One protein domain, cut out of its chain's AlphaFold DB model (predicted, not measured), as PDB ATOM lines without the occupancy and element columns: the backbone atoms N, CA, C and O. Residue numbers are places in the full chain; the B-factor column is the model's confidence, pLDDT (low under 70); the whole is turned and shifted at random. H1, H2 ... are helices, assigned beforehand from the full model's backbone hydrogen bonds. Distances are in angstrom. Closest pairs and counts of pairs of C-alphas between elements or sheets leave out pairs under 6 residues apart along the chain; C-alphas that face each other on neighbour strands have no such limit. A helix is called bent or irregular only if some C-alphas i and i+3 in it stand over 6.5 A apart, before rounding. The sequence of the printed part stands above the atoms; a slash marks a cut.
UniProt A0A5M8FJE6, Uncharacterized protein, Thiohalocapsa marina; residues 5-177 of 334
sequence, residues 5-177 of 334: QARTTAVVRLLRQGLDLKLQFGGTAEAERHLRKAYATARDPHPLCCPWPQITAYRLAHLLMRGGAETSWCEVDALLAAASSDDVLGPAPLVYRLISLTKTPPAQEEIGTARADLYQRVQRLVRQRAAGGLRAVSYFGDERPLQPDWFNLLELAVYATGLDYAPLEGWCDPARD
ATOM      1  N   GLN A   5       1.795  31.553-113.088       82.19
ATOM      2  CA  GLN A   5       1.137  32.718-112.521       82.19
ATOM      3  C   GLN A   5       0.818  33.796-113.557       82.19
ATOM      4  O   GLN A   5      -0.313  34.286-113.606       82.19
ATOM      5  N   ALA A   6       1.765  34.123-114.441       87.00
ATOM      6  CA  ALA A   6       1.517  35.057-115.535       87.00
ATOM      7  C   ALA A   6       0.422  34.528-116.477       87.00
ATOM      8  O   ALA A   6      -0.448  35.285-116.913       87.00
ATOM      9  N   ARG A   7       0.408  33.213-116.742       92.62
ATOM     10  CA  ARG A   7      -0.661  32.554-117.508       92.62
ATOM     11  C   ARG A   7      -2.003  32.616-116.787       92.62
ATOM     12  O   ARG A   7      -2.993  32.977-117.413       92.62
ATOM     13  N   THR A   8      -2.038  32.328-115.489       87.31
ATOM     14  CA  THR A   8      -3.257  32.414-114.667       87.31
ATOM     15  C   THR A   8      -3.832  33.830-114.696       87.31
ATOM     16  O   THR A   8      -5.008  34.020-114.993       87.31
ATOM     17  N   THR A   9      -2.984  34.839-114.495       84.88
ATOM     18  CA  THR A   9      -3.369  36.256-114.559       84.88
ATOM     19  C   THR A   9      -3.920  36.626-115.937       84.88
ATOM     20  O   THR A   9      -4.943  37.303-116.051       84.88
ATOM     21  N   ALA A  10      -3.286  36.138-117.008       91.38
ATOM     22  CA  ALA A  10      -3.775  36.338-118.366       91.38
ATOM     23  C   ALA A  10      -5.140  35.667-118.603       91.38
ATOM     24  O   ALA A  10      -6.008  36.293-119.208       91.38
ATOM     25  N   VAL A  11      -5.347  34.440-118.109       91.50
ATOM     26  CA  VAL A  11      -6.633  33.725-118.181       91.50
ATOM     27  C   VAL A  11      -7.726  34.498-117.456       91.50
ATOM     28  O   VAL A  11      -8.770  34.743-118.050       91.50
ATOM     29  N   VAL A  12      -7.476  34.935-116.221       85.81
ATOM     30  CA  VAL A  12      -8.420  35.732-115.418       85.81
ATOM     31  C   VAL A  12      -8.817  37.005-116.162       85.81
ATOM     32  O   VAL A  12     -10.002  37.290-116.324       85.81
ATOM     33  N   ARG A  13      -7.837  37.742-116.696       87.69
ATOM     34  CA  ARG A  13      -8.096  38.960-117.471       87.69
ATOM     35  C   ARG A  13      -8.931  38.683-118.723       87.69
ATOM     36  O   ARG A  13      -9.888  39.405-118.980       87.69
ATOM     37  N   LEU A  14      -8.575  37.661-119.503       93.75
ATOM     38  CA  LEU A  14      -9.287  37.306-120.736       93.75
ATOM     39  C   LEU A  14     -10.706  36.805-120.457       93.75
ATOM     40  O   LEU A  14     -11.626  37.174-121.180       93.75
ATOM     41  N   LEU A  15     -10.889  36.003-119.405       89.06
ATOM     42  CA  LEU A  15     -12.204  35.574-118.947       89.06
ATOM     43  C   LEU A  15     -13.068  36.776-118.584       89.06
ATOM     44  O   LEU A  15     -14.184  36.869-119.077       89.06
ATOM     45  N   ARG A  16     -12.549  37.711-117.779       84.25
ATOM     46  CA  ARG A  16     -13.279  38.926-117.396       84.25
ATOM     47  C   ARG A  16     -13.727  39.713-118.625       84.25
ATOM     48  O   ARG A  16     -14.911  39.965-118.776       84.25
ATOM     49  N   GLN A  17     -12.804  39.987-119.549       87.50
ATOM     50  CA  GLN A  17     -13.117  40.675-120.806       87.50
ATOM     51  C   GLN A  17     -14.210  39.950-121.607       87.50
ATOM     52  O   GLN A  17     -15.158  40.580-122.064       87.50
ATOM     53  N   GLY A  18     -14.107  38.626-121.751       87.50
ATOM     54  CA  GLY A  18     -15.099  37.837-122.482       87.50
ATOM     55  C   GLY A  18     -16.472  37.801-121.804       87.50
ATOM     56  O   GLY A  18     -17.489  37.871-122.486       87.50
ATOM     57  N   LEU A  19     -16.519  37.715-120.474       84.88
ATOM     58  CA  LEU A  19     -17.771  37.716-119.714       84.88
ATOM     59  C   LEU A  19     -18.438  39.093-119.709       84.88
ATOM     60  O   LEU A  19     -19.647  39.164-119.899       84.88
ATOM     61  N   ASP A  20     -17.667  40.171-119.578       81.50
ATOM     62  CA  ASP A  20     -18.195  41.536-119.638       81.50
ATOM     63  C   ASP A  20     -18.824  41.814-121.016       81.50
ATOM     64  O   ASP A  20     -19.923  42.358-121.103       81.50
ATOM     65  N   LEU A  21     -18.179  41.361-122.100       83.81
ATOM     66  CA  LEU A  21     -18.716  41.453-123.463       83.81
ATOM     67  C   LEU A  21     -19.936  40.544-123.688       83.81
ATOM     68  O   LEU A  21     -20.855  40.934-124.400       83.81
ATOM     69  N   LYS A  22     -19.994  39.361-123.055       79.69
ATOM     70  CA  LYS A  22     -21.145  38.432-123.123       79.69
ATOM     71  C   LYS A  22     -22.445  39.066-122.601       79.69
ATOM     72  O   LYS A  22     -23.536  38.622-122.978       79.69
ATOM     73  N   LEU A  23     -22.334  40.045-121.706       76.44
ATOM     74  CA  LEU A  23     -23.464  40.780-121.133       76.44
ATOM     75  C   LEU A  23     -23.944  41.931-122.035       76.44
ATOM     76  O   LEU A  23     -25.036  42.449-121.816       76.44
ATOM     77  N   GLN A  24     -23.157  42.325-123.039       75.31
ATOM     78  CA  GLN A  24     -23.481  43.411-123.961       75.31
ATOM     79  C   GLN A  24     -24.208  42.880-125.199       75.31
ATOM     80  O   GLN A  24     -23.839  41.845-125.752       75.31
ATOM     81  N   PHE A  25     -25.210  43.622-125.668       68.44
ATOM     82  CA  PHE A  25     -25.916  43.306-126.908       68.44
ATOM     83  C   PHE A  25     -24.955  43.339-128.106       68.44
ATOM     84  O   PHE A  25     -24.220  44.312-128.281       68.44
ATOM     85  N   GLY A  26     -24.936  42.278-128.918       73.88
ATOM     86  CA  GLY A  26     -24.028  42.165-130.069       73.88
ATOM     87  C   GLY A  26     -22.544  41.935-129.724       73.88
ATOM     88  O   GLY A  26     -21.715  41.858-130.631       73.88
ATOM     89  N   GLY A  27     -22.185  41.770-128.445       79.31
ATOM     90  CA  GLY A  27     -20.806  41.519-127.993       79.31
ATOM     91  C   GLY A  27     -20.313  40.079-128.204       79.31
ATOM     92  O   GLY A  27     -19.148  39.773-127.942       79.31
ATOM     93  N   THR A  28     -21.180  39.182-128.685       85.88
ATOM     94  CA  THR A  28     -20.952  37.728-128.711       85.88
ATOM     95  C   THR A  28     -19.691  37.309-129.486       85.88
ATOM     96  O   THR A  28     -18.906  36.514-128.970       85.88
ATOM     97  N   ALA A  29     -19.419  37.875-130.668       89.88
ATOM     98  CA  ALA A  29     -18.240  37.497-131.463       89.88
ATOM     99  C   ALA A  29     -16.911  37.879-130.781       89.88
ATOM    100  O   ALA A  29     -15.937  37.119-130.784       89.88
ATOM    101  N   GLU A  30     -16.858  39.060-130.161       91.38
ATOM    102  CA  GLU A  30     -15.665  39.500-129.444       91.38
ATOM    103  C   GLU A  30     -15.485  38.721-128.133       91.38
ATOM    104  O   GLU A  30     -14.370  38.287-127.822       91.38
ATOM    105  N   ALA A  31     -16.586  38.460-127.418       90.88
ATOM    106  CA  ALA A  31     -16.603  37.583-126.254       90.88
ATOM    107  C   ALA A  31     -16.030  36.196-126.592       90.88
ATOM    108  O   ALA A  31     -15.173  35.688-125.865       90.88
ATOM    109  N   GLU A  32     -16.422  35.616-127.731       94.88
ATOM    110  CA  GLU A  32     -15.935  34.310-128.181       94.88
ATOM    111  C   GLU A  32     -14.426  34.325-128.398       94.88
ATOM    112  O   GLU A  32     -13.715  33.464-127.876       94.88
ATOM    113  N   ARG A  33     -13.905  35.348-129.085       96.44
ATOM    114  CA  ARG A  33     -12.461  35.515-129.299       96.44
ATOM    115  C   ARG A  33     -11.689  35.551-127.976       96.44
ATOM    116  O   ARG A  33     -10.648  34.895-127.852       96.44
ATOM    117  N   HIS A  34     -12.181  36.291-126.981       96.50
ATOM    118  CA  HIS A  34     -11.552  36.359-125.658       96.50
ATOM    119  C   HIS A  34     -11.616  35.023-124.914       96.50
ATOM    120  O   HIS A  34     -10.590  34.578-124.389       96.50
ATOM    121  N   LEU A  35     -12.771  34.351-124.910       96.00
ATOM    122  CA  LEU A  35     -12.954  33.074-124.217       96.00
ATOM    123  C   LEU A  35     -12.166  31.930-124.869       96.00
ATOM    124  O   LEU A  35     -11.557  31.135-124.151       96.00
ATOM    125  N   ARG A  36     -12.064  31.884-126.205       98.00
ATOM    126  CA  ARG A  36     -11.179  30.945-126.918       98.00
ATOM    127  C   ARG A  36      -9.720  31.153-126.535       98.00
ATOM    128  O   ARG A  36      -9.021  30.192-126.219       98.00
ATOM    129  N   LYS A  37      -9.260  32.410-126.495       97.88
ATOM    130  CA  LYS A  37      -7.891  32.734-126.073       97.88
ATOM    131  C   LYS A  37      -7.651  32.381-124.604       97.88
ATOM    132  O   LYS A  37      -6.568  31.896-124.278       97.88
ATOM    133  N   ALA A  38      -8.634  32.599-123.730       96.81
ATOM    134  CA  ALA A  38      -8.557  32.202-122.327       96.81
ATOM    135  C   ALA A  38      -8.418  30.680-122.192       96.81
ATOM    136  O   ALA A  38      -7.504  30.217-121.513       96.81
ATOM    137  N   TYR A  39      -9.256  29.912-122.895       97.69
ATOM    138  CA  TYR A  39      -9.204  28.449-122.895       97.69
ATOM    139  C   TYR A  39      -7.868  27.916-123.423       97.69
ATOM    140  O   TYR A  39      -7.214  27.129-122.743       97.69
ATOM    141  N   ALA A  40      -7.392  28.420-124.565       97.69
ATOM    142  CA  ALA A  40      -6.083  28.049-125.104       97.69
ATOM    143  C   ALA A  40      -4.941  28.390-124.127       97.69
ATOM    144  O   ALA A  40      -4.067  27.566-123.874       97.69
ATOM    145  N   THR A  41      -4.977  29.574-123.502       97.00
ATOM    146  CA  THR A  41      -3.965  29.985-122.509       97.00
ATOM    147  C   THR A  41      -3.991  29.093-121.267       97.00
ATOM    148  O   THR A  41      -2.936  28.835-120.685       97.00
ATOM    149  N   ALA A  42      -5.171  28.609-120.864       95.69
ATOM    150  CA  ALA A  42      -5.329  27.687-119.746       95.69
ATOM    151  C   ALA A  42      -4.897  26.255-120.090       95.69
ATOM    152  O   ALA A  42      -4.398  25.559-119.212       95.69
ATOM    153  N   ARG A  43      -5.055  25.812-121.342       96.44
ATOM    154  CA  ARG A  43      -4.804  24.423-121.751       96.44
ATOM    155  C   ARG A  43      -3.392  24.174-122.280       96.44
ATOM    156  O   ARG A  43      -2.800  23.151-121.957       96.44
ATOM    157  N   ASP A  44      -2.848  25.095-123.067       94.50
ATOM    158  CA  ASP A  44      -1.660  24.843-123.886       94.50
ATOM    159  C   ASP A  44      -0.451  25.699-123.442       94.50
ATOM    160  O   ASP A  44      -0.620  26.805-122.916       94.50
ATOM    161  N   PRO A  45       0.798  25.226-123.648       91.31
ATOM    162  CA  PRO A  45       1.176  23.877-124.102       91.31
ATOM    163  C   PRO A  45       1.018  22.804-123.011       91.31
ATOM    164  O   PRO A  45       0.989  21.613-123.305       91.31
ATOM    165  N   HIS A  46       0.911  23.230-121.754       92.38
ATOM    166  CA  HIS A  46       0.641  22.371-120.607       92.38
ATOM    167  C   HIS A  46      -0.549  22.943-119.840       92.38
ATOM    168  O   HIS A  46      -0.545  24.157-119.587       92.38
ATOM    169  N   PRO A  47      -1.537  22.123-119.449       93.44
ATOM    170  CA  PRO A  47      -2.689  22.613-118.708       93.44
ATOM    171  C   PRO A  47      -2.268  23.319-117.418       93.44
ATOM    172  O   PRO A  47      -1.393  22.841-116.698       93.44
ATOM    173  N   LEU A  48      -2.876  24.471-117.140       89.81
ATOM    174  CA  LEU A  48      -2.824  25.087-115.818       89.81
ATOM    175  C   LEU A  48      -3.524  24.180-114.807       89.81
ATOM    176  O   LEU A  48      -4.404  23.393-115.167       89.81
ATOM    177  N   CYS A  49      -3.170  24.339-113.533       84.38
ATOM    178  CA  CYS A  49      -3.859  23.648-112.454       84.38
ATOM    179  C   CYS A  49      -5.374  23.924-112.491       84.38
ATOM    180  O   CYS A  49      -5.821  25.010-112.895       84.38
ATOM    181  N   CYS A  50      -6.154  22.937-112.039       81.44
ATOM    182  CA  CYS A  50      -7.582  23.093-111.767       81.44
ATOM    183  C   CYS A  50      -7.802  24.389-110.958       81.44
ATOM    184  O   CYS A  50      -7.018  24.689-110.051       81.44
ATOM    185  N   PRO A  51      -8.807  25.214-111.301       82.31
ATOM    186  CA  PRO A  51      -9.959  24.930-112.163       82.31
ATOM    187  C   PRO A  51      -9.892  25.629-113.527       82.31
ATOM    188  O   PRO A  51     -10.909  25.754-114.211       82.31
ATOM    189  N   TRP A  52      -8.751  26.221-113.891       89.44
ATOM    190  CA  TRP A  52      -8.714  27.193-114.986       89.44
ATOM    191  C   TRP A  52      -9.099  26.602-116.345       89.44
ATOM    192  O   TRP A  52      -9.909  27.233-117.037       89.44
ATOM    193  N   PRO A  53      -8.615  25.405-116.734       93.69
ATOM    194  CA  PRO A  53      -9.084  24.750-117.953       93.69
ATOM    195  C   PRO A  53     -10.594  24.475-117.928       93.69
ATOM    196  O   PRO A  53     -11.269  24.690-118.931       93.69
ATOM    197  N   GLN A  54     -11.142  24.069-116.780       89.25
ATOM    198  CA  GLN A  54     -12.555  23.723-116.633       89.25
ATOM    199  C   GLN A  54     -13.457  24.958-116.723       89.25
ATOM    200  O   GLN A  54     -14.429  24.955-117.478       89.25
ATOM    201  N   ILE A  55     -13.126  26.034-115.997       88.81
ATOM    202  CA  ILE A  55     -13.890  27.294-116.016       88.81
ATOM    203  C   ILE A  55     -13.914  27.870-117.430       88.81
ATOM    204  O   ILE A  55     -14.974  28.249-117.927       88.81
ATOM    205  N   THR A  56     -12.752  27.945-118.080       94.25
ATOM    206  CA  THR A  56     -12.652  28.510-119.432       94.25
ATOM    207  C   THR A  56     -13.408  27.669-120.456       94.25
ATOM    208  O   THR A  56     -14.143  28.241-121.261       94.25
ATOM    209  N   ALA A  57     -13.322  26.335-120.377       95.94
ATOM    210  CA  ALA A  57     -14.093  25.437-121.233       95.94
ATOM    211  C   ALA A  57     -15.605  25.610-121.031       95.94
ATOM    212  O   ALA A  57     -16.342  25.776-122.000       95.94
ATOM    213  N   TYR A  58     -16.058  25.643-119.773       93.38
ATOM    214  CA  TYR A  58     -17.467  25.822-119.427       93.38
ATOM    215  C   TYR A  58     -18.028  27.139-119.972       93.38
ATOM    216  O   TYR A  58     -19.093  27.160-120.589       93.38
ATOM    217  N   ARG A  59     -17.298  28.247-119.784       91.50
ATOM    218  CA  ARG A  59     -17.733  29.569-120.254       91.50
ATOM    219  C   ARG A  59     -17.757  29.673-121.767       91.50
ATOM    220  O   ARG A  59     -18.707  30.241-122.298       91.50
ATOM    221  N   LEU A  60     -16.746  29.125-122.440       96.19
ATOM    222  CA  LEU A  60     -16.714  29.099-123.895       96.19
ATOM    223  C   LEU A  60     -17.876  28.268-124.448       96.19
ATOM    224  O   LEU A  60     -18.615  28.775-125.284       96.19
ATOM    225  N   ALA A  61     -18.094  27.053-123.934       95.56
ATOM    226  CA  ALA A  61     -19.201  26.194-124.357       95.56
ATOM    227  C   ALA A  61     -20.544  26.922-124.260       95.56
ATOM    228  O   ALA A  61     -21.310  26.966-125.215       95.56
ATOM    229  N   HIS A  62     -20.787  27.565-123.123       91.94
ATOM    230  CA  HIS A  62     -22.025  28.283-122.872       91.94
ATOM    231  C   HIS A  62     -22.228  29.501-123.783       91.94
ATOM    232  O   HIS A  62     -23.363  29.885-124.050       91.94
ATOM    233  N   LEU A  63     -21.148  30.146-124.228       92.25
ATOM    234  CA  LEU A  63     -21.253  31.205-125.225       92.25
ATOM    235  C   LEU A  63     -21.587  30.620-126.601       92.25
ATOM    236  O   LEU A  63     -22.499  31.118-127.250       92.25
ATOM    237  N   LEU A  64     -20.907  29.543-127.011       94.44
ATOM    238  CA  LEU A  64     -21.142  28.888-128.303       94.44
ATOM    239  C   LEU A  64     -22.576  28.366-128.434       94.44
ATOM    240  O   LEU A  64     -23.174  28.490-129.495       94.44
ATOM    241  N   MET A  65     -23.160  27.860-127.344       92.44
ATOM    242  CA  MET A  65     -24.556  27.403-127.308       92.44
ATOM    243  C   MET A  65     -25.583  28.494-127.661       92.44
ATOM    244  O   MET A  65     -26.704  28.159-128.043       92.44
ATOM    245  N   ARG A  66     -25.224  29.787-127.581       88.69
ATOM    246  CA  ARG A  66     -26.092  30.893-128.022       88.69
ATOM    247  C   ARG A  66     -26.290  30.940-129.536       88.69
ATOM    248  O   ARG A  66     -27.255  31.547-129.981       88.69
ATOM    249  N   GLY A  67     -25.424  30.284-130.314       84.50
ATOM    250  CA  GLY A  67     -25.560  30.175-131.769       84.50
ATOM    251  C   GLY A  67     -26.754  29.323-132.220       84.50
ATOM    252  O   GLY A  67     -27.024  29.223-133.415       84.50
ATOM    253  N   GLY A  68     -27.475  28.682-131.290       85.00
ATOM    254  CA  GLY A  68     -28.688  27.926-131.590       85.00
ATOM    255  C   GLY A  68     -28.430  26.821-132.615       85.00
ATOM    256  O   GLY A  68     -27.578  25.954-132.402       85.00
ATOM    257  N   ALA A  69     -29.159  26.852-133.731       79.06
ATOM    258  CA  ALA A  69     -29.062  25.856-134.800       79.06
ATOM    259  C   ALA A  69     -27.702  25.836-135.524       79.06
ATOM    260  O   ALA A  69     -27.313  24.789-136.035       79.06
ATOM    261  N   GLU A  70     -26.967  26.951-135.538       85.50
ATOM    262  CA  GLU A  70     -25.654  27.064-136.197       85.50
ATOM    263  C   GLU A  70     -24.501  26.564-135.309       85.50
ATOM    264  O   GLU A  70     -23.350  26.478-135.739       85.50
ATOM    265  N   THR A  71     -24.803  26.207-134.058       89.25
ATOM    266  CA  THR A  71     -23.815  25.753-133.077       89.25
ATOM    267  C   THR A  71     -23.158  24.439-133.502       89.25
ATOM    268  O   THR A  71     -23.827  23.435-133.754       89.25
ATOM    269  N   SER A  72     -21.823  24.392-133.454       93.31
ATOM    270  CA  SER A  72     -21.068  23.136-133.517       93.31
ATOM    271  C   SER A  72     -21.221  22.350-132.209       93.31
ATOM    272  O   SER A  72     -20.430  22.481-131.272       93.31
ATOM    273  N   TRP A  73     -22.257  21.515-132.119       91.56
ATOM    274  CA  TRP A  73     -22.557  20.747-130.902       91.56
ATOM    275  C   TRP A  73     -21.462  19.742-130.513       91.56
ATOM    276  O   TRP A  73     -21.288  19.471-129.326       91.56
ATOM    277  N   CYS A  74     -20.668  19.258-131.475       92.12
ATOM    278  CA  CYS A  74     -19.483  18.438-131.201       92.12
ATOM    279  C   CYS A  74     -18.407  19.219-130.434       92.12
ATOM    280  O   CYS A  74     -17.810  18.696-129.495       92.12
ATOM    281  N   GLU A  75     -18.163  20.476-130.818       95.50
ATOM    282  CA  GLU A  75     -17.219  21.343-130.109       95.50
ATOM    283  C   GLU A  75     -17.723  21.653-128.695       95.50
ATOM    284  O   GLU A  75     -16.966  21.555-127.728       95.50
ATOM    285  N   VAL A  76     -19.014  21.965-128.565       95.50
ATOM    286  CA  VAL A  76     -19.650  22.210-127.266       95.50
ATOM    287  C   VAL A  76     -19.540  20.985-126.354       95.50
ATOM    288  O   VAL A  76     -19.159  21.141-125.194       95.50
ATOM    289  N   ASP A  77     -19.811  19.772-126.851       94.25
ATOM    290  CA  ASP A  77     -19.659  18.551-126.047       94.25
ATOM    291  C   ASP A  77     -18.211  18.346-125.594       94.25
ATOM    292  O   ASP A  77     -17.982  18.086-124.415       94.25
ATOM    293  N   ALA A  78     -17.227  18.534-126.480       95.44
ATOM    294  CA  ALA A  78     -15.815  18.405-126.123       95.44
ATOM    295  C   ALA A  78     -15.404  19.401-125.022       95.44
ATOM    296  O   ALA A  78     -14.706  19.036-124.069       95.44
ATOM    297  N   LEU A  79     -15.874  20.649-125.105       97.19
ATOM    298  CA  LEU A  79     -15.640  21.665-124.080       97.19
ATOM    299  C   LEU A  79     -16.340  21.318-122.759       97.19
ATOM    300  O   LEU A  79     -15.739  21.446-121.695       97.19
ATOM    301  N   LEU A  80     -17.584  20.836-122.795       95.38
ATOM    302  CA  LEU A  80     -18.317  20.448-121.588       95.38
ATOM    303  C   LEU A  80     -17.776  19.156-120.961       95.38
ATOM    304  O   LEU A  80     -17.799  19.006-119.737       95.38
ATOM    305  N   ALA A  81     -17.233  18.242-121.764       94.06
ATOM    306  CA  ALA A  81     -16.485  17.083-121.293       94.06
ATOM    307  C   ALA A  81     -15.219  17.525-120.546       94.06
ATOM    308  O   ALA A  81     -14.981  17.063-119.432       94.06
ATOM    309  N   ALA A  82     -14.465  18.480-121.102       94.81
ATOM    310  CA  ALA A  82     -13.317  19.073-120.421       94.81
ATOM    311  C   ALA A  82     -13.728  19.814-119.136       94.81
ATOM    312  O   ALA A  82     -13.088  19.654-118.104       94.81
ATOM    313  N   ALA A  83     -14.829  20.568-119.162       92.81
ATOM    314  CA  ALA A  83     -15.357  21.281-117.998       92.81
ATOM    315  C   ALA A  83     -15.855  20.367-116.867       92.81
ATOM    316  O   ALA A  83     -15.963  20.815-115.729       92.81
ATOM    317  N   SER A  84     -16.188  19.114-117.179       91.31
ATOM    318  CA  SER A  84     -16.722  18.123-116.236       91.31
ATOM    319  C   SER A  84     -15.754  16.972-115.938       91.31
ATOM    320  O   SER A  84     -16.156  15.930-115.398       91.31
ATOM    321  N   SER A  85     -14.476  17.145-116.298       90.44
ATOM    322  CA  SER A  85     -13.412  16.179-116.010       90.44
ATOM    323  C   SER A  85     -13.140  16.043-114.508       90.44
ATOM    324  O   SER A  85     -12.648  15.011-114.065       90.44
ATOM    325  N   ASP A  86     -13.461  17.080-113.736       81.56
ATOM    326  CA  ASP A  86     -13.473  17.096-112.276       81.56
ATOM    327  C   ASP A  86     -14.838  17.597-111.766       81.56
ATOM    328  O   ASP A  86     -15.722  17.957-112.551       81.56
ATOM    329  N   ASP A  87     -15.026  17.597-110.447       74.31
ATOM    330  CA  ASP A  87     -16.282  18.018-109.818       74.31
ATOM    331  C   ASP A  87     -16.235  19.482-109.313       74.31
ATOM    332  O   ASP A  87     -17.125  19.910-108.568       74.31
ATOM    333  N   VAL A  88     -15.229  20.279-109.716       74.06
ATOM    334  CA  VAL A  88     -14.979  21.626-109.159       74.06
ATOM    335  C   VAL A  88     -16.092  22.621-109.497       74.06
ATOM    336  O   VAL A  88     -16.446  23.476-108.686       74.06
ATOM    337  N   LEU A  89     -16.700  22.471-110.677       74.56
ATOM    338  CA  LEU A  89     -17.825  23.290-111.145       74.56
ATOM    339  C   LEU A  89     -19.190  22.719-110.735       74.56
ATOM    340  O   LEU A  89     -20.237  23.286-111.057       74.56
ATOM    341  N   GLY A  90     -19.207  21.598-110.012       75.19
ATOM    342  CA  GLY A  90     -20.431  20.896-109.651       75.19
ATOM    343  C   GLY A  90     -21.179  20.301-110.853       75.19
ATOM    344  O   GLY A  90     -20.573  19.985-111.873       75.19
ATOM    345  N   PRO A  91     -22.507  20.106-110.748       76.00
ATOM    346  CA  PRO A  91     -23.269  19.358-111.745       76.00
ATOM    347  C   PRO A  91     -23.626  20.168-112.998       76.00
ATOM    348  O   PRO A  91     -24.070  19.576-113.978       76.00
ATOM    349  N   ALA A  92     -23.459  21.495-112.995       82.56
ATOM    350  CA  ALA A  92     -23.946  22.345-114.081       82.56
ATOM    351  C   ALA A  92     -23.348  21.979-115.457       82.56
ATOM    352  O   ALA A  92     -24.133  21.758-116.380       82.56
ATOM    353  N   PRO A  93     -22.018  21.802-115.632       86.38
ATOM    354  CA  PRO A  93     -21.469  21.405-116.931       86.38
ATOM    355  C   PRO A  93     -22.001  20.055-117.429       86.38
ATOM    356  O   PRO A  93     -22.211  19.886-118.625       86.38
ATOM    357  N   LEU A  94     -22.277  19.108-116.523       81.81
ATOM    358  CA  LEU A  94     -22.849  17.802-116.876       81.81
ATOM    359  C   LEU A  94     -24.289  17.934-117.397       81.81
ATOM    360  O   LEU A  94     -24.663  17.239-118.337       81.81
ATOM    361  N   VAL A  95     -25.087  18.835-116.813       84.12
ATOM    362  CA  VAL A  95     -26.456  19.121-117.277       84.12
ATOM    363  C   VAL A  95     -26.435  19.712-118.686       84.12
ATOM    364  O   VAL A  95     -27.143  19.222-119.563       84.12
ATOM    365  N   TYR A  96     -25.577  20.703-118.944       88.81
ATOM    366  CA  TYR A  96     -25.426  21.257-120.294       88.81
ATOM    367  C   TYR A  96     -24.875  20.227-121.284       88.81
ATOM    368  O   TYR A  96     -25.247  20.236-122.456       88.81
ATOM    369  N   ARG A  97     -24.038  19.292-120.822       89.94
ATOM    370  CA  ARG A  97     -23.509  18.226-121.674       89.94
ATOM    371  C   ARG A  97     -24.587  17.231-122.110       89.94
ATOM    372  O   ARG A  97     -24.559  16.739-123.233       89.94
ATOM    373  N   LEU A  98     -25.590  16.964-121.266       83.88
ATOM    374  CA  LEU A  98     -26.764  16.191-121.692       83.88
ATOM    375  C   LEU A  98     -27.460  16.873-122.876       83.88
ATOM    376  O   LEU A  98     -27.836  16.192-123.827       83.88
ATOM    377  N   ILE A  99     -27.567  18.208-122.860       88.00
ATOM    378  CA  ILE A  99     -28.128  18.974-123.979       88.00
ATOM    379  C   ILE A  99     -27.255  18.827-125.226       88.00
ATOM    380  O   ILE A  99     -27.786  18.455-126.273       88.00
ATOM    381  N   SER A 100     -25.937  19.038-125.139       90.00
ATOM    382  CA  SER A 100     -25.062  18.912-126.316       90.00
ATOM    383  C   SER A 100     -25.150  17.523-126.946       90.00
ATOM    384  O   SER A 100     -25.367  17.412-128.149       90.00
ATOM    385  N   LEU A 101     -25.129  16.461-126.136       84.38
ATOM    386  CA  LEU A 101     -25.281  15.086-126.619       84.38
ATOM    387  C   LEU A 101     -26.634  14.825-127.290       84.38
ATOM    388  O   LEU A 101     -26.712  13.939-128.140       84.38
ATOM    389  N   THR A 102     -27.707  15.538-126.921       82.19
ATOM    390  CA  THR A 102     -29.007  15.439-127.618       82.19
ATOM    391  C   THR A 102     -29.012  16.077-128.999       82.19
ATOM    392  O   THR A 102     -29.802  15.665-129.846       82.19
ATOM    393  N   LYS A 103     -28.124  17.047-129.225       82.81
ATOM    394  CA  LYS A 103     -28.040  17.845-130.451       82.81
ATOM    395  C   LYS A 103     -26.949  17.361-131.412       82.81
ATOM    396  O   LYS A 103     -27.032  17.648-132.602       82.81
ATOM    397  N   THR A 104     -25.960  16.610-130.929       78.31
ATOM    398  CA  THR A 104     -24.939  15.982-131.776       78.31
ATOM    399  C   THR A 104     -25.572  14.927-132.703       78.31
ATOM    400  O   THR A 104     -26.274  14.038-132.205       78.31
ATOM    401  N   PRO A 105     -25.347  14.993-134.035       68.75
ATOM    402  CA  PRO A 105     -25.871  14.018-134.993       68.75
ATOM    403  C   PRO A 105     -25.458  12.582-134.629       68.75
ATOM    404  O   PRO A 105     -24.334  12.374-134.167       68.75
ATOM    405  N   PRO A 106     -26.333  11.580-134.806       61.28
ATOM    406  CA  PRO A 106     -26.123  10.283-134.187       61.28
ATOM    407  C   PRO A 106     -25.056   9.407-134.856       61.28
ATOM    408  O   PRO A 106     -25.146   9.114-136.044       61.28
ATOM    409  N   ALA A 107     -24.170   8.840-134.032       55.59
ATOM    410  CA  ALA A 107     -23.863   7.410-134.076       55.59
ATOM    411  C   ALA A 107     -24.772   6.739-133.024       55.59
ATOM    412  O   ALA A 107     -24.613   6.943-131.821       55.59
ATOM    413  N   GLN A 108     -25.837   6.078-133.482       55.28
ATOM    414  CA  GLN A 108     -27.099   5.913-132.739       55.28
ATOM    415  C   GLN A 108     -27.031   5.025-131.477       55.28
ATOM    416  O   GLN A 108     -27.854   5.212-130.583       55.28
ATOM    417  N   GLU A 109     -26.053   4.118-131.355       57.28
ATOM    418  CA  GLU A 109     -25.910   3.245-130.173       57.28
ATOM    419  C   GLU A 109     -24.992   3.826-129.084       57.28
ATOM    420  O   GLU A 109     -25.368   3.839-127.911       57.28
ATOM    421  N   GLU A 110     -23.827   4.380-129.437       61.94
ATOM    422  CA  GLU A 110     -22.856   4.889-128.447       61.94
ATOM    423  C   GLU A 110     -23.386   6.102-127.668       61.94
ATOM    424  O   GLU A 110     -23.136   6.253-126.468       61.94
ATOM    425  N   ILE A 111     -24.190   6.946-128.319       62.91
ATOM    426  CA  ILE A 111     -24.768   8.139-127.693       62.91
ATOM    427  C   ILE A 111     -25.854   7.770-126.671       62.91
ATOM    428  O   ILE A 111     -26.002   8.465-125.663       62.91
ATOM    429  N   GLY A 112     -26.602   6.682-126.889       62.22
ATOM    430  CA  GLY A 112     -27.619   6.209-125.945       62.22
ATOM    431  C   GLY A 112     -27.006   5.833-124.595       62.22
ATOM    432  O   GLY A 112     -27.443   6.331-123.554       62.22
ATOM    433  N   THR A 113     -25.934   5.040-124.630       71.19
ATOM    434  CA  THR A 113     -25.163   4.642-123.442       71.19
ATOM    435  C   THR A 113     -24.499   5.849-122.777       71.19
ATOM    436  O   THR A 113     -24.679   6.062-121.579       71.19
ATOM    437  N   ALA A 114     -23.839   6.723-123.550       67.44
ATOM    438  CA  ALA A 114     -23.188   7.920-123.012       67.44
ATOM    439  C   ALA A 114     -24.169   8.873-122.298       67.44
ATOM    440  O   ALA A 114     -23.847   9.425-121.242       67.44
ATOM    441  N   ARG A 115     -25.386   9.056-122.835       65.19
ATOM    442  CA  ARG A 115     -26.441   9.860-122.190       65.19
ATOM    443  C   ARG A 115     -26.923   9.221-120.888       65.19
ATOM    444  O   ARG A 115     -27.090   9.934-119.898       65.19
ATOM    445  N   ALA A 116     -27.142   7.905-120.880       68.31
ATOM    446  CA  ALA A 116     -27.584   7.179-119.691       68.31
ATOM    447  C   ALA A 116     -26.542   7.259-118.560       68.31
ATOM    448  O   ALA A 116     -26.892   7.616-117.431       68.31
ATOM    449  N   ASP A 117     -25.266   7.030-118.874       73.62
ATOM    450  CA  ASP A 117     -24.156   7.120-117.918       73.62
ATOM    451  C   ASP A 117     -24.014   8.533-117.342       73.62
ATOM    452  O   ASP A 117     -23.876   8.726-116.125       73.62
ATOM    453  N   LEU A 118     -24.100   9.548-118.209       69.06
ATOM    454  CA  LEU A 118     -24.017  10.946-117.805       69.06
ATOM    455  C   LEU A 118     -25.186  11.337-116.892       69.06
ATOM    456  O   LEU A 118     -24.973  11.960-115.850       69.06
ATOM    457  N   TYR A 119     -26.407  10.925-117.235       65.56
ATOM    458  CA  TYR A 119     -27.592  11.171-116.417       65.56
ATOM    459  C   TYR A 119     -27.466  10.526-115.031       65.56
ATOM    460  O   TYR A 119     -27.702  11.185-114.015       65.56
ATOM    461  N   GLN A 120     -27.002   9.275-114.957       70.12
ATOM    462  CA  GLN A 120     -26.744   8.604-113.681       70.12
ATOM    463  C   GLN A 120     -25.654   9.311-112.858       70.12
ATOM    464  O   GLN A 120     -25.768   9.406-111.631       70.12
ATOM    465  N   ARG A 121     -24.600   9.844-113.496       70.75
ATOM    466  CA  ARG A 121     -23.575  10.660-112.814       70.75
ATOM    467  C   ARG A 121     -24.179  11.939-112.228       70.75
ATOM    468  O   ARG A 121     -23.937  12.221-111.054       70.75
ATOM    469  N   VAL A 122     -25.002  12.665-112.990       64.31
ATOM    470  CA  VAL A 122     -25.708  13.868-112.507       64.31
ATOM    471  C   VAL A 122     -26.589  13.533-111.306       64.31
ATOM    472  O   VAL A 122     -26.485  14.187-110.268       64.31
ATOM    473  N   GLN A 123     -27.402  12.476-111.400       66.19
ATOM    474  CA  GLN A 123     -28.268  12.045-110.301       66.19
ATOM    475  C   GLN A 123     -27.479  11.730-109.024       66.19
ATOM    476  O   GLN A 123     -27.888  12.144-107.938       66.19
ATOM    477  N   ARG A 124     -26.345  11.022-109.134       69.12
ATOM    478  CA  ARG A 124     -25.481  10.718-107.983       69.12
ATOM    479  C   ARG A 124     -24.935  11.986-107.329       69.12
ATOM    480  O   ARG A 124     -25.059  12.114-106.116       69.12
ATOM    481  N   LEU A 125     -24.401  12.927-108.108       63.09
ATOM    482  CA  LEU A 125     -23.836  14.177-107.580       63.09
ATOM    483  C   LEU A 125     -24.896  15.060-106.907       63.09
ATOM    484  O   LEU A 125     -24.657  15.602-105.827       63.09
ATOM    485  N   VAL A 126     -26.088  15.165-107.505       61.94
ATOM    486  CA  VAL A 126     -27.216  15.903-106.916       61.94
ATOM    487  C   VAL A 126     -27.651  15.260-105.595       61.94
ATOM    488  O   VAL A 126     -27.798  15.960-104.593       61.94
ATOM    489  N   ARG A 127     -27.792  13.927-105.553       61.00
ATOM    490  CA  ARG A 127     -28.159  13.195-104.328       61.00
ATOM    491  C   ARG A 127     -27.096  13.300-103.237       61.00
ATOM    492  O   ARG A 127     -27.457  13.504-102.085       61.00
ATOM    493  N   GLN A 128     -25.812  13.200-103.578       62.97
ATOM    494  CA  GLN A 128     -24.709  13.365-102.622       62.97
ATOM    495  C   GLN A 128     -24.721  14.758-101.982       62.97
ATOM    496  O   GLN A 128     -24.573  14.872-100.767       62.97
ATOM    497  N   ARG A 129     -24.974  15.812-102.773       59.72
ATOM    498  CA  ARG A 129     -25.116  17.180-102.249       59.72
ATOM    499  C   ARG A 129     -26.366  17.369-101.392       59.72
ATOM    500  O   ARG A 129     -26.294  18.068-100.392       59.72
ATOM    501  N   ALA A 130     -27.483  16.733-101.743       54.59
ATOM    502  CA  ALA A 130     -28.702  16.781-100.934       54.59
ATOM    503  C   ALA A 130     -28.564  16.005 -99.607       54.59
ATOM    504  O   ALA A 130     -29.066  16.447 -98.576       54.59
ATOM    505  N   ALA A 131     -27.866  14.862 -99.621       52.59
ATOM    506  CA  ALA A 131     -27.684  13.981 -98.466       52.59
ATOM    507  C   ALA A 131     -26.655  14.497 -97.446       52.59
ATOM    508  O   ALA A 131     -26.778  14.195 -96.263       52.59
ATOM    509  N   GLY A 132     -25.681  15.316 -97.861       49.97
ATOM    510  CA  GLY A 132     -24.720  15.978 -96.959       49.97
ATOM    511  C   GLY A 132     -25.329  17.053 -96.045       49.97
ATOM    512  O   GLY A 132     -24.594  17.826 -95.430       49.97
ATOM    513  N   GLY A 133     -26.665  17.122 -95.987       41.41
ATOM    514  CA  GLY A 133     -27.419  18.298 -95.599       41.41
ATOM    515  C   GLY A 133     -27.241  19.380 -96.655       41.41
ATOM    516  O   GLY A 133     -26.157  19.570 -97.203       41.41
ATOM    517  N   LEU A 134     -28.280  20.168 -96.904       38.94
ATOM    518  CA  LEU A 134     -28.081  21.517 -97.414       38.94
ATOM    519  C   LEU A 134     -27.283  22.304 -96.354       38.94
ATOM    520  O   LEU A 134     -27.794  23.235 -95.744       38.94
ATOM    521  N   ARG A 135     -25.980  22.035 -96.195       39.59
ATOM    522  CA  ARG A 135     -25.054  23.154 -96.227       39.59
ATOM    523  C   ARG A 135     -25.204  23.681 -97.642       39.59
ATOM    524  O   ARG A 135     -24.411  23.376 -98.529       39.59
ATOM    525  N   ALA A 136     -26.268  24.471 -97.844       40.34
ATOM    526  CA  ALA A 136     -26.151  25.640 -98.680       40.34
ATOM    527  C   ALA A 136     -24.736  26.122 -98.401       40.34
ATOM    528  O   ALA A 136     -24.363  26.278 -97.233       40.34
ATOM    529  N   VAL A 137     -23.902  26.182 -99.432       41.34
ATOM    530  CA  VAL A 137     -22.745  27.054 -99.343       41.34
ATOM    531  C   VAL A 137     -23.401  28.362 -98.940       41.34
ATOM    532  O   VAL A 137     -24.131  28.948 -99.737       41.34
ATOM    533  N   SER A 138     -23.360  28.666 -97.639       33.84
ATOM    534  CA  SER A 138     -23.833  29.909 -97.083       33.84
ATOM    535  C   SER A 138     -22.812  30.856 -97.639       33.84
ATOM    536  O   SER A 138     -21.760  31.083 -97.058       33.84
ATOM    537  N   TYR A 139     -23.078  31.271 -98.864       41.16
ATOM    538  CA  TYR A 139     -22.755  32.575 -99.331       41.16
ATOM    539  C   TYR A 139     -23.086  33.479 -98.118       41.16
ATOM    540  O   TYR A 139     -24.237  33.606 -97.689       41.16
ATOM    541  N   PHE A 140     -22.023  33.922 -97.436       32.88
ATOM    542  CA  PHE A 140     -22.080  34.836 -96.305       32.88
ATOM    543  C   PHE A 140     -22.093  36.275 -96.846       32.88
ATOM    544  O   PHE A 140     -21.038  36.874 -97.060       32.88
ATOM    545  N   GLY A 141     -23.297  36.827 -97.010       42.09
ATOM    546  CA  GLY A 141     -23.568  38.141 -97.603       42.09
ATOM    547  C   GLY A 141     -25.032  38.247 -98.056       42.09
ATOM    548  O   GLY A 141     -25.793  37.299 -97.882       42.09
ATOM    549  N   ASP A 142     -25.447  39.380 -98.640       35.19
ATOM    550  CA  ASP A 142     -26.778  39.608 -99.262       35.19
ATOM    551  C   ASP A 142     -27.011  38.741-100.533       35.19
ATOM    552  O   ASP A 142     -27.571  39.170-101.546       35.19
ATOM    553  N   GLU A 143     -26.530  37.501-100.514       41.94
ATOM    554  CA  GLU A 143     -26.296  36.639-101.661       41.94
ATOM    555  C   GLU A 143     -27.575  35.926-102.097       41.94
ATOM    556  O   GLU A 143     -27.963  34.849-101.641       41.94
ATOM    557  N   ARG A 144     -28.242  36.593-103.036       42.31
ATOM    558  CA  ARG A 144     -29.289  36.035-103.887       42.31
ATOM    559  C   ARG A 144     -28.704  34.894-104.746       42.31
ATOM    560  O   ARG A 144     -27.534  34.970-105.121       42.31
ATOM    561  N   PRO A 145     -29.495  33.859-105.086       38.47
ATOM    562  CA  PRO A 145     -29.060  32.773-105.964       38.47
ATOM    563  C   PRO A 145     -28.534  33.271-107.326       38.47
ATOM    564  O   PRO A 145     -28.911  34.347-107.795       38.47
ATOM    565  N   LEU A 146     -27.643  32.449-107.903       47.00
ATOM    566  CA  LEU A 146     -27.055  32.478-109.252       47.00
ATOM    567  C   LEU A 146     -28.061  32.928-110.324       47.00
ATOM    568  O   LEU A 146     -28.733  32.068-110.876       47.00
ATOM    569  N   GLN A 147     -28.197  34.219-110.644       47.56
ATOM    570  CA  GLN A 147     -29.358  34.714-111.410       47.56
ATOM    571  C   GLN A 147     -30.708  34.273-110.762       47.56
ATOM    572  O   GLN A 147     -30.771  33.420-109.877       47.56
ATOM    573  N   PRO A 148     -31.864  34.861-111.102       51.09
ATOM    574  CA  PRO A 148     -33.128  34.260-110.678       51.09
ATOM    575  C   PRO A 148     -33.184  32.837-111.252       51.09
ATOM    576  O   PRO A 148     -32.953  32.691-112.450       51.09
ATOM    577  N   ASP A 149     -33.495  31.809-110.452       56.88
ATOM    578  CA  ASP A 149     -33.550  30.402-110.906       56.88
ATOM    579  C   ASP A 149     -34.327  30.242-112.230       56.88
ATOM    580  O   ASP A 149     -33.973  29.440-113.089       56.88
ATOM    581  N   TRP A 150     -35.335  31.092-112.445       55.03
ATOM    582  CA  TRP A 150     -36.127  31.178-113.670       55.03
ATOM    583  C   TRP A 150     -35.334  31.545-114.933       55.03
ATOM    584  O   TRP A 150     -35.647  31.014-115.993       55.03
ATOM    585  N   PHE A 151     -34.315  32.408-114.849       62.09
ATOM    586  CA  PHE A 151     -33.469  32.754-115.997       62.09
ATOM    587  C   PHE A 151     -32.600  31.564-116.411       62.09
ATOM    588  O   PHE A 151     -32.589  31.217-117.585       62.09
ATOM    589  N   ASN A 152     -31.957  30.882-115.453       68.38
ATOM    590  CA  ASN A 152     -31.186  29.662-115.732       68.38
ATOM    591  C   ASN A 152     -32.067  28.572-116.353       68.38
ATOM    592  O   ASN A 152     -31.650  27.885-117.280       68.38
ATOM    593  N   LEU A 153     -33.293  28.407-115.845       72.06
ATOM    594  CA  LEU A 153     -34.249  27.438-116.382       72.06
ATOM    595  C   LEU A 153     -34.711  27.809-117.797       72.06
ATOM    596  O   LEU A 153     -34.824  26.927-118.648       72.06
ATOM    597  N   LEU A 154     -34.949  29.095-118.064       69.31
ATOM    598  CA  LEU A 154     -35.325  29.584-119.390       69.31
ATOM    599  C   LEU A 154     -34.170  29.453-120.389       69.31
ATOM    600  O   LEU A 154     -34.375  28.995-121.507       69.31
ATOM    601  N   GLU A 155     -32.949  29.776-119.972       78.69
ATOM    602  CA  GLU A 155     -31.730  29.590-120.755       78.69
ATOM    603  C   GLU A 155     -31.492  28.108-121.083       78.69
ATOM    604  O   GLU A 155     -31.257  27.749-122.238       78.69
ATOM    605  N   LEU A 156     -31.664  27.224-120.096       83.56
ATOM    606  CA  LEU A 156     -31.612  25.779-120.294       83.56
ATOM    607  C   LEU A 156     -32.670  25.306-121.302       83.56
ATOM    608  O   LEU A 156     -32.370  24.478-122.162       83.56
ATOM    609  N   ALA A 157     -33.892  25.839-121.218       74.75
ATOM    610  CA  ALA A 157     -34.965  25.525-122.154       74.75
ATOM    611  C   ALA A 157     -34.635  25.995-123.577       74.75
ATOM    612  O   ALA A 157     -34.823  25.226-124.521       74.75
ATOM    613  N   VAL A 158     -34.091  27.205-123.744       75.31
ATOM    614  CA  VAL A 158     -33.639  27.721-125.047       75.31
ATOM    615  C   VAL A 158     -32.562  26.818-125.641       75.31
ATOM    616  O   VAL A 158     -32.704  26.376-126.780       75.31
ATOM    617  N   TYR A 159     -31.547  26.432-124.865       84.19
ATOM    618  CA  TYR A 159     -30.506  25.520-125.345       84.19
ATOM    619  C   TYR A 159     -31.044  24.127-125.698       84.19
ATOM    620  O   TYR A 159     -30.684  23.557-126.729       84.19
ATOM    621  N   ALA A 160     -31.934  23.573-124.871       82.00
ATOM    622  CA  ALA A 160     -32.532  22.263-125.111       82.00
ATOM    623  C   ALA A 160     -33.430  22.250-126.357       82.00
ATOM    624  O   ALA A 160     -33.461  21.270-127.106       82.00
ATOM    625  N   THR A 161     -34.144  23.340-126.622       72.00
ATOM    626  CA  THR A 161     -35.064  23.453-127.762       72.00
ATOM    627  C   THR A 161     -34.368  23.928-129.036       72.00
ATOM    628  O   THR A 161     -34.768  23.522-130.123       72.00
ATOM    629  N   GLY A 162     -33.254  24.655-128.925       72.12
ATOM    630  CA  GLY A 162     -32.584  25.305-130.054       72.12
ATOM    631  C   GLY A 162     -33.315  26.561-130.540       72.12
ATOM    632  O   GLY A 162     -33.154  26.934-131.699       72.12
ATOM    633  N   LEU A 163     -34.149  27.165-129.687       72.56
ATOM    634  CA  LEU A 163     -34.821  28.434-129.971       72.56
ATOM    635  C   LEU A 163     -33.810  29.589-130.055       72.56
ATOM    636  O   LEU A 163     -32.681  29.474-129.580       72.56
ATOM    637  N   ASP A 164     -34.232  30.701-130.657       74.19
ATOM    638  CA  ASP A 164     -33.412  31.908-130.758       74.19
ATOM    639  C   ASP A 164     -33.095  32.476-129.363       74.19
ATOM    640  O   ASP A 164     -33.996  32.736-128.561       74.19
ATOM    641  N   TYR A 165     -31.803  32.650-129.078       79.94
ATOM    642  CA  TYR A 165     -31.314  33.202-127.817       79.94
ATOM    643  C   TYR A 165     -31.351  34.736-127.794       79.94
ATOM    644  O   TYR A 165     -31.374  35.313-126.707       79.94
ATOM    645  N   ALA A 166     -31.375  35.412-128.951       77.81
ATOM    646  CA  ALA A 166     -31.269  36.872-129.039       77.81
ATOM    647  C   ALA A 166     -32.238  37.646-128.114       77.81
ATOM    648  O   ALA A 166     -31.798  38.620-127.499       77.81
ATOM    649  N   PRO A 167     -33.503  37.217-127.896       77.44
ATOM    650  CA  PRO A 167     -34.416  37.893-126.970       77.44
ATOM    651  C   PRO A 167     -33.981  37.878-125.494       77.44
ATOM    652  O   PRO A 167     -34.482  38.684-124.714       77.44
ATOM    653  N   LEU A 168     -33.087  36.964-125.101       68.38
ATOM    654  CA  LEU A 168     -32.557  36.843-123.739       68.38
ATOM    655  C   LEU A 168     -31.213  37.563-123.548       68.38
ATOM    656  O   LEU A 168     -30.719  37.649-122.418       68.38
ATOM    657  N   GLU A 169     -30.589  38.066-124.619       70.38
ATOM    658  CA  GLU A 169     -29.310  38.770-124.521       70.38
ATOM    659  C   GLU A 169     -29.467  40.052-123.679       70.38
ATOM    660  O   GLU A 169     -30.431  40.803-123.813       70.38
ATOM    661  N   GLY A 170     -28.540  40.289-122.745       65.56
ATOM    662  CA  GLY A 170     -28.571  41.457-121.853       65.56
ATOM    663  C   GLY A 170     -29.590  41.406-120.702       65.56
ATOM    664  O   GLY A 170     -29.567  42.286-119.848       65.56
ATOM    665  N   TRP A 171     -30.446  40.379-120.610       65.44
ATOM    666  CA  TRP A 171     -31.417  40.232-119.505       65.44
ATOM    667  C   TRP A 171     -30.796  39.703-118.202       65.44
ATOM    668  O   TRP A 171     -31.440  39.681-117.151       65.44
ATOM    669  N   CYS A 172     -29.534  39.277-118.252       63.66
ATOM    670  CA  CYS A 172     -28.769  38.914-117.072       63.66
ATOM    671  C   CYS A 172     -28.426  40.172-116.265       63.66
ATOM    672  O   CYS A 172     -27.599  40.966-116.703       63.66
ATOM    673  N   ASP A 173     -28.998  40.313-115.065       62.56
ATOM    674  CA  ASP A 173     -28.569  41.311-114.078       62.56
ATOM    675  C   ASP A 173     -27.096  41.049-113.698       62.56
ATOM    676  O   ASP A 173     -26.819  40.039-113.038       62.56
ATOM    677  N   PRO A 174     -26.138  41.919-114.083       57.28
ATOM    678  CA  PRO A 174     -24.725  41.721-113.768       57.28
ATOM    679  C   PRO A 174     -24.472  41.667-112.259       57.28
ATOM    680  O   PRO A 174     -23.538  41.009-111.821       57.28
ATOM    681  N   ALA A 175     -25.325  42.300-111.443       55.94
ATOM    682  CA  ALA A 175     -25.211  42.248-109.988       55.94
ATOM    683  C   ALA A 175     -25.615  40.882-109.396       55.94
ATOM    684  O   ALA A 175     -25.433  40.657-108.200       55.94
ATOM    685  N   ARG A 176     -26.182  39.978-110.208       51.69
ATOM    686  CA  ARG A 176     -26.636  38.638-109.798       51.69
ATOM    687  C   ARG A 176     -25.942  37.495-110.530       51.69
ATOM    688  O   ARG A 176     -26.221  36.342-110.206       51.69
ATOM    689  N   ASP A 177     -25.069  37.775-111.496       53.41
ATOM    690  CA  ASP A 177     -24.153  36.759-112.013       53.41
ATOM    691  C   ASP A 177     -23.013  36.607-110.993       53.41
ATOM    692  O   ASP A 177     -22.201  37.520-110.847       53.41
TER     693      ASP A 177
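Overview. This is residues 5 to 177 of the 334 residues of an uncharacterized protein of Thiohalocapsa marina (UniProt A0A5M8FJE6). Five helices, H1 to H5, fold back and forth as an up-and-down bundle with H3 at its core, and the long H6 is added beside H5 at one end. H7 comes back to the side of the bundle near H3 and H5, after a long loop, residues 132 to 148; residues 130 to 142, of which 130 and 131 belong to H6, stick out. The printed part has 173 residues with seven named helices, H1 to H7 in order along the chain, and no named strand; its class is all helix. It is compact and rounded, with a radius of gyration of the C-alphas of 16.4 A and spans of 41 by 40 by 39 A.

Arrangement. Start at H1, residues 5 to 22, which touches H2, residues 28 to 43, in a helical hairpin: the closest C-alphas, of Gly 18 and Ala 31, are 4.1 A apart, at a shallow tilt of 20 degrees. H2 makes a second hairpin with H3, residues 52 to 70, at a shallow tilt of 33 degrees, only just short of steep; look at C-alphas 39 and 56, the closest, 4.9 A apart. H3 is irregular, with C-alphas 66 and 69 standing 9.0 A apart, and has a kink of 35 degrees near residue 64. The hairpin of H3 and H4, residues 73 to 83, has its closest C-alphas at Gln 54 and Ala 83, 4.0 A apart. H4 and H5, residues 92 to 103, touch as a hairpin, closest at the C-alphas of Asp 77 and Ser 100, 5.4 A. H5 and H6, residues 110 to 131, touch as a hairpin, closest at the C-alphas of Leu 98 and Arg 115, 6.4 A. H7, residues 149 to 161, only just touches H3, with 3 pairs of C-alphas within 8 A, the closest those of Met 65 and Tyr 159, 6.5 A. It only just touches H5 too, with 3 pairs, the closest the C-alphas of Ile 99 and Ala 160, 5.6 A. H6 and H7 are apart. Every O i to N i+4 pair is within hydrogen-bond range in H1, H2, H4, H5, H6 and H7; in H3 it is 10 of 15.

Along the chain. Find C-alpha 5 at (1.137, 32.718, -112.521); H1 runs from there for 25.3 A. H2 measures 22.1 A, H3 27.1 A, H4 14.8 A and H5 17.5 A. H6 runs 31.7 A to C-alpha 131 at (-27.684, 13.981, -98.466). H7 ends after 18.3 A at C-alpha 161, (-35.064, 23.453, -127.762).

Size, cuts and confidence. The two C-alphas farthest apart, of Gln 108 and Gly 141, are 47.8 A apart. The printed part has no cut, and the link from H6 to H7, 17 residues, is long. Look for low confidence in the model at residues 122 to 152, among others; 55 residues are under 70.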